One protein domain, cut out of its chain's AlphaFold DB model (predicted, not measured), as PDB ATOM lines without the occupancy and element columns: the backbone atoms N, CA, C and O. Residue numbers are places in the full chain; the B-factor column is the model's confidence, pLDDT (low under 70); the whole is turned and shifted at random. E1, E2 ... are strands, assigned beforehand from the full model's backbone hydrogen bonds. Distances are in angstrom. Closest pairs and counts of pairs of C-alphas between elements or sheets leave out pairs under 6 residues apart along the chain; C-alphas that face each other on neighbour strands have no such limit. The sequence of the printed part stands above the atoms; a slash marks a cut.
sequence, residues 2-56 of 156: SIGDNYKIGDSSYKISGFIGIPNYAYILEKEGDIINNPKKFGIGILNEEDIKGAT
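AT A GLANCE: This is residues 2 to 56 of the 156 residues of the protein "Putative permease domain protein" of Paeniclostridium sordellii (strain ATCC 9714 / DSM 2141 / JCM 3814 / LMG 15708 / NCIMB 10717 / 211) (UniProt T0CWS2). What is the main picture? There is little regular structure: a small two-strand hairpin, E1 and E2, sits at one end, and residues 16 to 56 run off in a wide loop that reaches its far end near Gly 33 and comes back. How is it made up? The printed part has 55 residues, no named helix and two antiparallel strands, E1 then E2, holding 8 residues; the class is all strand. It is loose, with a radius of gyration of the C-alphas of 12.9 A, and spans 32 by 27 by 20 A.

IN THESE COORDINATES: Where is E1? Residues 6 to 9, from C-alpha 6 at (-18.536, 12.030, 14.543), 9.9 A long. Where is E2? Residues 12 to 15, 10.3 A long, ending at C-alpha 15 at (-16.016, 8.377, 13.882).

HOW THE PARTS SIT: How do the strands stand? E1 and E2 form a hairpin with a tight link, antiparallel at 146 degrees. Which atoms pair? N 7 and O 14, 2.7 A apart, are within hydrogen-bond range.

THE WHOLE: How large is it? The C-alphas farthest apart, of Gly 4 and Gly 33, are 35.1 A apart. Is it cut, or uncertain? The printed part has no cut; residues 23 to 26, 32 to 33 and 35 have pLDDT under 70.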
ATOM      1  N   SER A   2     -12.383  17.370  12.792       88.19
ATOM      2  CA  SER A   2     -11.136  16.964  13.411       88.19
ATOM      3  C   SER A   2     -11.151  15.451  13.594       88.19
ATOM      4  O   SER A   2     -12.205  14.812  13.574       88.19
ATOM      5  N   ILE A   3      -9.971  14.864  13.771       90.75
ATOM      6  CA  ILE A   3      -9.870  13.453  14.147       90.75
ATOM      7  C   ILE A   3     -10.575  13.267  15.494       90.75
ATOM      8  O   ILE A   3     -10.334  14.025  16.432       90.75
ATOM      9  N   GLY A   4     -11.447  12.265  15.577       91.12
ATOM     10  CA  GLY A   4     -12.268  11.984  16.752       91.12
ATOM     11  C   GLY A   4     -13.695  12.531  16.694       91.12
ATOM     12  O   GLY A   4     -14.525  12.043  17.461       91.12
ATOM     13  N   ASP A   5     -14.001  13.456  15.778       93.19
ATOM     14  CA  ASP A   5     -15.370  13.930  15.549       93.19
ATOM     15  C   ASP A   5     -16.242  12.815  14.944       93.19
ATOM     16  O   ASP A   5     -15.760  11.945  14.213       93.19
ATOM     17  N   ASN A   6     -17.549  12.879  15.206       92.25
ATOM     18  CA  ASN A   6     -18.536  12.030  14.543       92.25
ATOM     19  C   ASN A   6     -19.074  12.718  13.283       92.25
ATOM     20  O   ASN A   6     -19.440  13.893  13.305       92.25
ATOM     21  N   TYR A   7     -19.159  11.963  12.195       89.25
ATOM     22  CA  TYR A   7     -19.669  12.387  10.903       89.25
ATOM     23  C   TYR A   7     -20.853  11.509  10.497       89.25
ATOM     24  O   TYR A   7     -20.760  10.281  10.508       89.25
ATOM     25  N   LYS A   8     -21.980  12.135  10.148       89.25
ATOM     26  CA  LYS A   8     -23.219  11.428   9.809       89.25
ATOM     27  C   LYS A   8     -23.336  11.244   8.295       89.25
ATOM     28  O   LYS A   8     -23.257  12.220   7.551       89.25
ATOM     29  N   ILE A   9     -23.547  10.006   7.853       85.38
ATOM     30  CA  ILE A   9     -23.787   9.639   6.452       85.38
ATOM     31  C   ILE A   9     -25.102   8.860   6.405       85.38
ATOM     32  O   ILE A   9     -25.191   7.757   6.944       85.38
ATOM     33  N   GLY A  10     -26.135   9.446   5.795       84.00
ATOM     34  CA  GLY A  10     -27.492   8.898   5.875       84.00
ATOM     35  C   GLY A  10     -27.948   8.797   7.332       84.00
ATOM     36  O   GLY A  10     -27.875   9.780   8.070       84.00
ATOM     37  N   ASP A  11     -28.363   7.604   7.757       85.62
ATOM     38  CA  ASP A  11     -28.784   7.328   9.138       85.62
ATOM     39  C   ASP A  11     -27.653   6.831  10.050       85.62
ATOM     40  O   ASP A  11     -27.834   6.736  11.265       85.62
ATOM     41  N   SER A  12     -26.465   6.581   9.496       87.75
ATOM     42  CA  SER A  12     -25.312   6.051  10.226       87.75
ATOM     43  C   SER A  12     -24.369   7.163  10.692       87.75
ATOM     44  O   SER A  12     -24.169   8.169  10.008       87.75
ATOM     45  N   SER A  13     -23.757   6.976  11.864       90.69
ATOM     46  CA  SER A  13     -22.760   7.890  12.429       90.69
ATOM     47  C   SER A  13     -21.399   7.208  12.495       90.69
ATOM     48  O   SER A  13     -21.262   6.168  13.135       90.69
ATOM     49  N   TYR A  14     -20.391   7.826  11.889       90.69
ATOM     50  CA  TYR A  14     -19.031   7.304  11.792       90.69
ATOM     51  C   TYR A  14     -18.053   8.205  12.534       90.69
ATOM     52  O   TYR A  14     -18.135   9.426  12.442       90.69
ATOM     53  N   LYS A  15     -17.088   7.616  13.239       93.06
ATOM     54  CA  LYS A  15     -16.016   8.377  13.882       93.06
ATOM     55  C   LYS A  15     -14.878   8.614  12.894       93.06
ATOM     56  O   LYS A  15     -14.368   7.666  12.302       93.06
ATOM     57  N   ILE A  16     -14.438   9.861  12.754       92.62
ATOM     58  CA  ILE A  16     -13.301  10.210  11.896       92.62
ATOM     59  C   ILE A  16     -12.014   9.690  12.547       92.62
ATOM     60  O   ILE A  16     -11.586  10.195  13.587       92.62
ATOM     61  N   SER A  17     -11.394   8.683  11.932       91.62
ATOM     62  CA  SER A  17     -10.141   8.070  12.393       91.62
ATOM     63  C   SER A  17      -8.890   8.769  11.853       91.62
ATOM     64  O   SER A  17      -7.842   8.728  12.494       91.62
ATOM     65  N   GLY A  18      -8.990   9.444  10.705       90.44
ATOM     66  CA  GLY A  18      -7.867  10.119  10.067       90.44
ATOM     67  C   GLY A  18      -8.234  10.776   8.741       90.44
ATOM     68  O   GLY A  18      -9.355  10.647   8.250       90.44
ATOM     69  N   PHE A  19      -7.258  11.472   8.160       88.56
ATOM     70  CA  PHE A  19      -7.334  12.044   6.818       88.56
ATOM     71  C   PHE A  19      -6.297  11.368   5.925       88.56
ATOM     72  O   PHE A  19      -5.166  11.139   6.351       88.56
ATOM     73  N   ILE A  20      -6.678  11.061   4.689       84.25
ATOM     74  CA  ILE A  20      -5.824  10.374   3.721       84.25
ATOM     75  C   ILE A  20      -5.859  11.105   2.381       84.25
ATOM     76  O   ILE A  20      -6.915  11.534   1.922       84.25
ATOM     77  N   GLY A  21      -4.694  11.229   1.747       77.12
ATOM     78  CA  GLY A  21      -4.596  11.597   0.340       77.12
ATOM     79  C   GLY A  21      -4.611  10.334  -0.513       77.12
ATOM     80  O   GLY A  21      -3.776   9.457  -0.307       77.12
ATOM     81  N   ILE A  22      -5.544  10.230  -1.461       75.94
ATOM     82  CA  ILE A  22      -5.621   9.096  -2.388       75.94
ATOM     83  C   ILE A  22      -4.939   9.509  -3.703       75.94
ATOM     84  O   ILE A  22      -5.511  10.307  -4.445       75.94
ATOM     85  N   PRO A  23      -3.741   8.980  -4.034       66.25
ATOM     86  CA  PRO A  23      -2.951   9.471  -5.170       66.25
ATOM     87  C   PRO A  23      -3.657   9.323  -6.522       66.25
ATOM     88  O   PRO A  23      -3.525  10.176  -7.390       66.25
ATOM     89  N   ASN A  24      -4.452   8.260  -6.683       62.72
ATOM     90  CA  ASN A  24      -5.189   7.973  -7.919       62.72
ATOM     91  C   ASN A  24      -6.464   8.824  -8.093       62.72
ATOM     92  O   ASN A  24      -7.201   8.607  -9.048       62.72
ATOM     93  N   TYR A  25      -6.737   9.753  -7.172       66.00
ATOM     94  CA  TYR A  25      -7.910  10.630  -7.174       66.00
ATOM     95  C   TYR A  25      -7.508  12.076  -6.857       66.00
ATOM     96  O   TYR A  25      -8.091  12.719  -5.985       66.00
ATOM     97  N   ALA A  26      -6.511  12.611  -7.569       66.38
ATOM     98  CA  ALA A  26      -6.201  14.042  -7.483       66.38
ATOM     99  C   ALA A  26      -7.417  14.910  -7.865       66.38
ATOM    100  O   ALA A  26      -7.638  15.968  -7.277       66.38
ATOM    101  N   TYR A  27      -8.250  14.415  -8.789       70.06
ATOM    102  CA  TYR A  27      -9.538  15.004  -9.144       70.06
ATOM    103  C   TYR A  27     -10.686  14.112  -8.664       70.06
ATOM    104  O   TYR A  27     -10.943  13.035  -9.204       70.06
ATOM    105  N   ILE A  28     -11.397  14.578  -7.636       77.12
ATOM    106  CA  ILE A  28     -12.586  13.913  -7.104       77.12
ATOM    107  C   ILE A  28     -13.781  14.318  -7.976       77.12
ATOM    108  O   ILE A  28     -14.361  15.389  -7.806       77.12
ATOM    109  N   LEU A  29     -14.102  13.474  -8.957       76.06
ATOM    110  CA  LEU A  29     -15.215  13.664  -9.891       76.06
ATOM    111  C   LEU A  29     -16.368  12.721  -9.530       76.06
ATOM    112  O   LEU A  29     -16.152  11.511  -9.369       76.06
ATOM    113  N   GLU A  30     -17.573  13.284  -9.409       75.44
ATOM    114  CA  GLU A  30     -18.792  12.563  -9.025       75.44
ATOM    115  C   GLU A  30     -19.212  11.602 -10.139       75.44
ATOM    116  O   GLU A  30     -19.325  10.396  -9.907       75.44
ATOM    117  N   LYS A  31     -19.359  12.113 -11.367       75.06
ATOM    118  CA  LYS A  31     -19.836  11.345 -12.522       75.06
ATOM    119  C   LYS A  31     -18.780  11.228 -13.609       75.06
ATOM    120  O   LYS A  31     -17.854  12.034 -13.717       75.06
ATOM    121  N   GLU A  32     -18.930  10.205 -14.440       65.44
ATOM    122  CA  GLU A  32     -18.175  10.122 -15.685       65.44
ATOM    123  C   GLU A  32     -18.608  11.254 -16.622       65.44
ATOM    124  O   GLU A  32     -19.796  11.444 -16.873       65.44
ATOM    125  N   GLY A  33     -17.637  12.038 -17.094       66.75
ATOM    126  CA  GLY A  33     -17.872  13.230 -17.915       66.75
ATOM    127  C   GLY A  33     -17.850  14.555 -17.148       66.75
ATOM    128  O   GLY A  33     -17.785  15.604 -17.789       66.75
ATOM    129  N   ASP A  34     -17.831  14.539 -15.811       72.50
ATOM    130  CA  ASP A  34     -17.550  15.757 -15.050       72.50
ATOM    131  C   ASP A  34     -16.112  16.208 -15.324       72.50
ATOM    132  O   ASP A  34     -15.166  15.428 -15.237       72.50
ATOM    133  N   ILE A  35     -15.944  17.486 -15.653       67.69
ATOM    134  CA  ILE A  35     -14.626  18.080 -15.932       67.69
ATOM    135  C   ILE A  35     -14.102  18.825 -14.695       67.69
ATOM    136  O   ILE A  35     -12.900  19.012 -14.532       67.69
ATOM    137  N   ILE A  36     -15.002  19.250 -13.801       74.94
ATOM    138  CA  ILE A  36     -14.690  20.139 -12.679       74.94
ATOM    139  C   ILE A  36     -15.002  19.433 -11.359       74.94
ATOM    140  O   ILE A  36     -16.148  19.089 -11.082       74.94
ATOM    141  N   ASN A  37     -13.981  19.282 -10.512       74.75
ATOM    142  CA  ASN A  37     -14.135  18.833  -9.130       74.75
ATOM    143  C   ASN A  37     -14.906  19.890  -8.316       74.75
ATOM    144  O   ASN A  37     -14.528  21.063  -8.290       74.75
ATOM    145  N   ASN A  38     -15.964  19.469  -7.618       80.31
ATOM    146  CA  ASN A  38     -16.653  20.299  -6.634       80.31
ATOM    147  C   ASN A  38     -16.567  19.675  -5.229       80.31
ATOM    148  O   ASN A  38     -17.484  18.950  -4.827       80.31
ATOM    149  N   PRO A  39     -15.543  20.026  -4.429       76.62
ATOM    150  CA  PRO A  39     -15.318  19.414  -3.119       76.62
ATOM    151  C   PRO A  39     -16.379  19.802  -2.078       76.62
ATOM    152  O   PRO A  39     -16.428  19.224  -0.999       76.62
ATOM    153  N   LYS A  40     -17.234  20.794  -2.376       80.12
ATOM    154  CA  LYS A  40     -18.370  21.160  -1.515       80.12
ATOM    155  C   LYS A  40     -19.593  20.274  -1.743       80.12
ATOM    156  O   LYS A  40     -20.465  20.239  -0.882       80.12
ATOM    157  N   LYS A  41     -19.696  19.631  -2.910       80.19
ATOM    158  CA  LYS A  41     -20.850  18.805  -3.295       80.19
ATOM    159  C   LYS A  41     -20.552  17.314  -3.231       80.19
ATOM    160  O   LYS A  41     -21.448  16.549  -2.899       80.19
ATOM    161  N   PHE A  42     -19.318  16.918  -3.527       83.00
ATOM    162  CA  PHE A  42     -18.928  15.520  -3.604       83.00
ATOM    163  C   PHE A  42     -17.557  15.285  -2.962       83.00
ATOM    164  O   PHE A  42     -16.678  16.147  -2.999       83.00
ATOM    165  N   GLY A  43     -17.386  14.108  -2.361       81.19
ATOM    166  CA  GLY A  43     -16.184  13.716  -1.636       81.19
ATOM    167  C   GLY A  43     -16.050  12.200  -1.553       81.19
ATOM    168  O   GLY A  43     -16.989  11.463  -1.845       81.19
ATOM    169  N   ILE A  44     -14.868  11.737  -1.147       83.19
ATOM    170  CA  ILE A  44     -14.557  10.315  -0.977       83.19
ATOM    171  C   ILE A  44     -14.238  10.072   0.496       83.19
ATOM    172  O   ILE A  44     -13.509  10.846   1.114       83.19
ATOM    173  N   GLY A  45     -14.782   8.990   1.048       86.44
ATOM    174  CA  GLY A  45     -14.465   8.492   2.382       86.44
ATOM    175  C   GLY A  45     -14.039   7.032   2.311       86.44
ATOM    176  O   GLY A  45     -14.475   6.301   1.422       86.44
ATOM    177  N   ILE A  46     -13.184   6.617   3.242       87.44
ATOM    178  CA  ILE A  46     -12.821   5.211   3.423       87.44
ATOM    179  C   ILE A  46     -13.579   4.702   4.642       87.44
ATOM    180  O   ILE A  46     -13.533   5.318   5.706       87.44
ATOM    181  N   LEU A  47     -14.290   3.598   4.453       88.50
ATOM    182  CA  LEU A  47     -15.068   2.914   5.478       88.50
ATOM    183  C   LEU A  47     -14.500   1.507   5.674       88.50
ATOM    184  O   LEU A  47     -13.788   0.998   4.805       88.50
ATOM    185  N   ASN A  48     -14.828   0.883   6.802       87.31
ATOM    186  CA  ASN A  48     -14.549  -0.536   6.989       87.31
ATOM    187  C   ASN A  48     -15.409  -1.359   6.022       87.31
ATOM    188  O   ASN A  48     -16.533  -0.979   5.700       87.31
ATOM    189  N   GLU A  49     -14.892  -2.504   5.576       84.94
ATOM    190  CA  GLU A  49     -15.576  -3.373   4.609       84.94
ATOM    191  C   GLU A  49     -16.965  -3.818   5.100       84.94
ATOM    192  O   GLU A  49     -17.925  -3.821   4.336       84.94
ATOM    193  N   GLU A  50     -17.092  -4.099   6.398       85.88
ATOM    194  CA  GLU A  50     -18.346  -4.501   7.053       85.88
ATOM    195  C   GLU A  50     -19.461  -3.439   7.005       85.88
ATOM    196  O   GLU A  50     -20.651  -3.776   7.063       85.88
ATOM    197  N   ASP A  51     -19.088  -2.167   6.847       84.81
ATOM    198  CA  ASP A  51     -20.013  -1.036   6.783       84.81
ATOM    199  C   ASP A  51     -20.502  -0.751   5.351       84.81
ATOM    200  O   ASP A  51     -21.465  -0.003   5.157       84.81
ATOM    201  N   ILE A  52     -19.875  -1.353   4.333       84.12
ATOM    202  CA  ILE A  52     -20.235  -1.170   2.924       84.12
ATOM    203  C   ILE A  52     -21.360  -2.152   2.569       84.12
ATOM    204  O   ILE A  52     -21.129  -3.275   2.126       84.12
ATOM    205  N   LYS A  53     -22.617  -1.726   2.750       80.38
ATOM    206  CA  LYS A  53     -23.807  -2.515   2.381       80.38
ATOM    207  C   LYS A  53     -24.506  -1.938   1.153       80.38
ATOM    208  O   LYS A  53     -24.770  -0.743   1.091       80.38
ATOM    209  N   GLY A  54     -24.840  -2.801   0.190       77.75
ATOM    210  CA  GLY A  54     -25.609  -2.421  -1.005       77.75
ATOM    211  C   GLY A  54     -24.866  -1.512  -1.991       77.75
ATOM    212  O   GLY A  54     -25.506  -0.815  -2.771       77.75
ATOM    213  N   ALA A  55     -23.531  -1.492  -1.948       77.56
ATOM    214  CA  ALA A  55     -22.722  -0.664  -2.833       77.56
ATOM    215  C   ALA A  55     -22.502  -1.310  -4.209       77.56
ATOM    216  O   ALA A  55     -22.494  -2.533  -4.361       77.56
ATOM    217  N   THR A  56     -22.262  -0.469  -5.214       80.56
ATOM    218  CA  THR A  56     -21.735  -0.904  -6.509       80.56
ATOM    219  C   THR A  56     -20.237  -1.155  -6.381       80.56
ATOM    220  O   THR A  56     -19.481  -0.258  -6.010       80.56
TER     221      THR A  56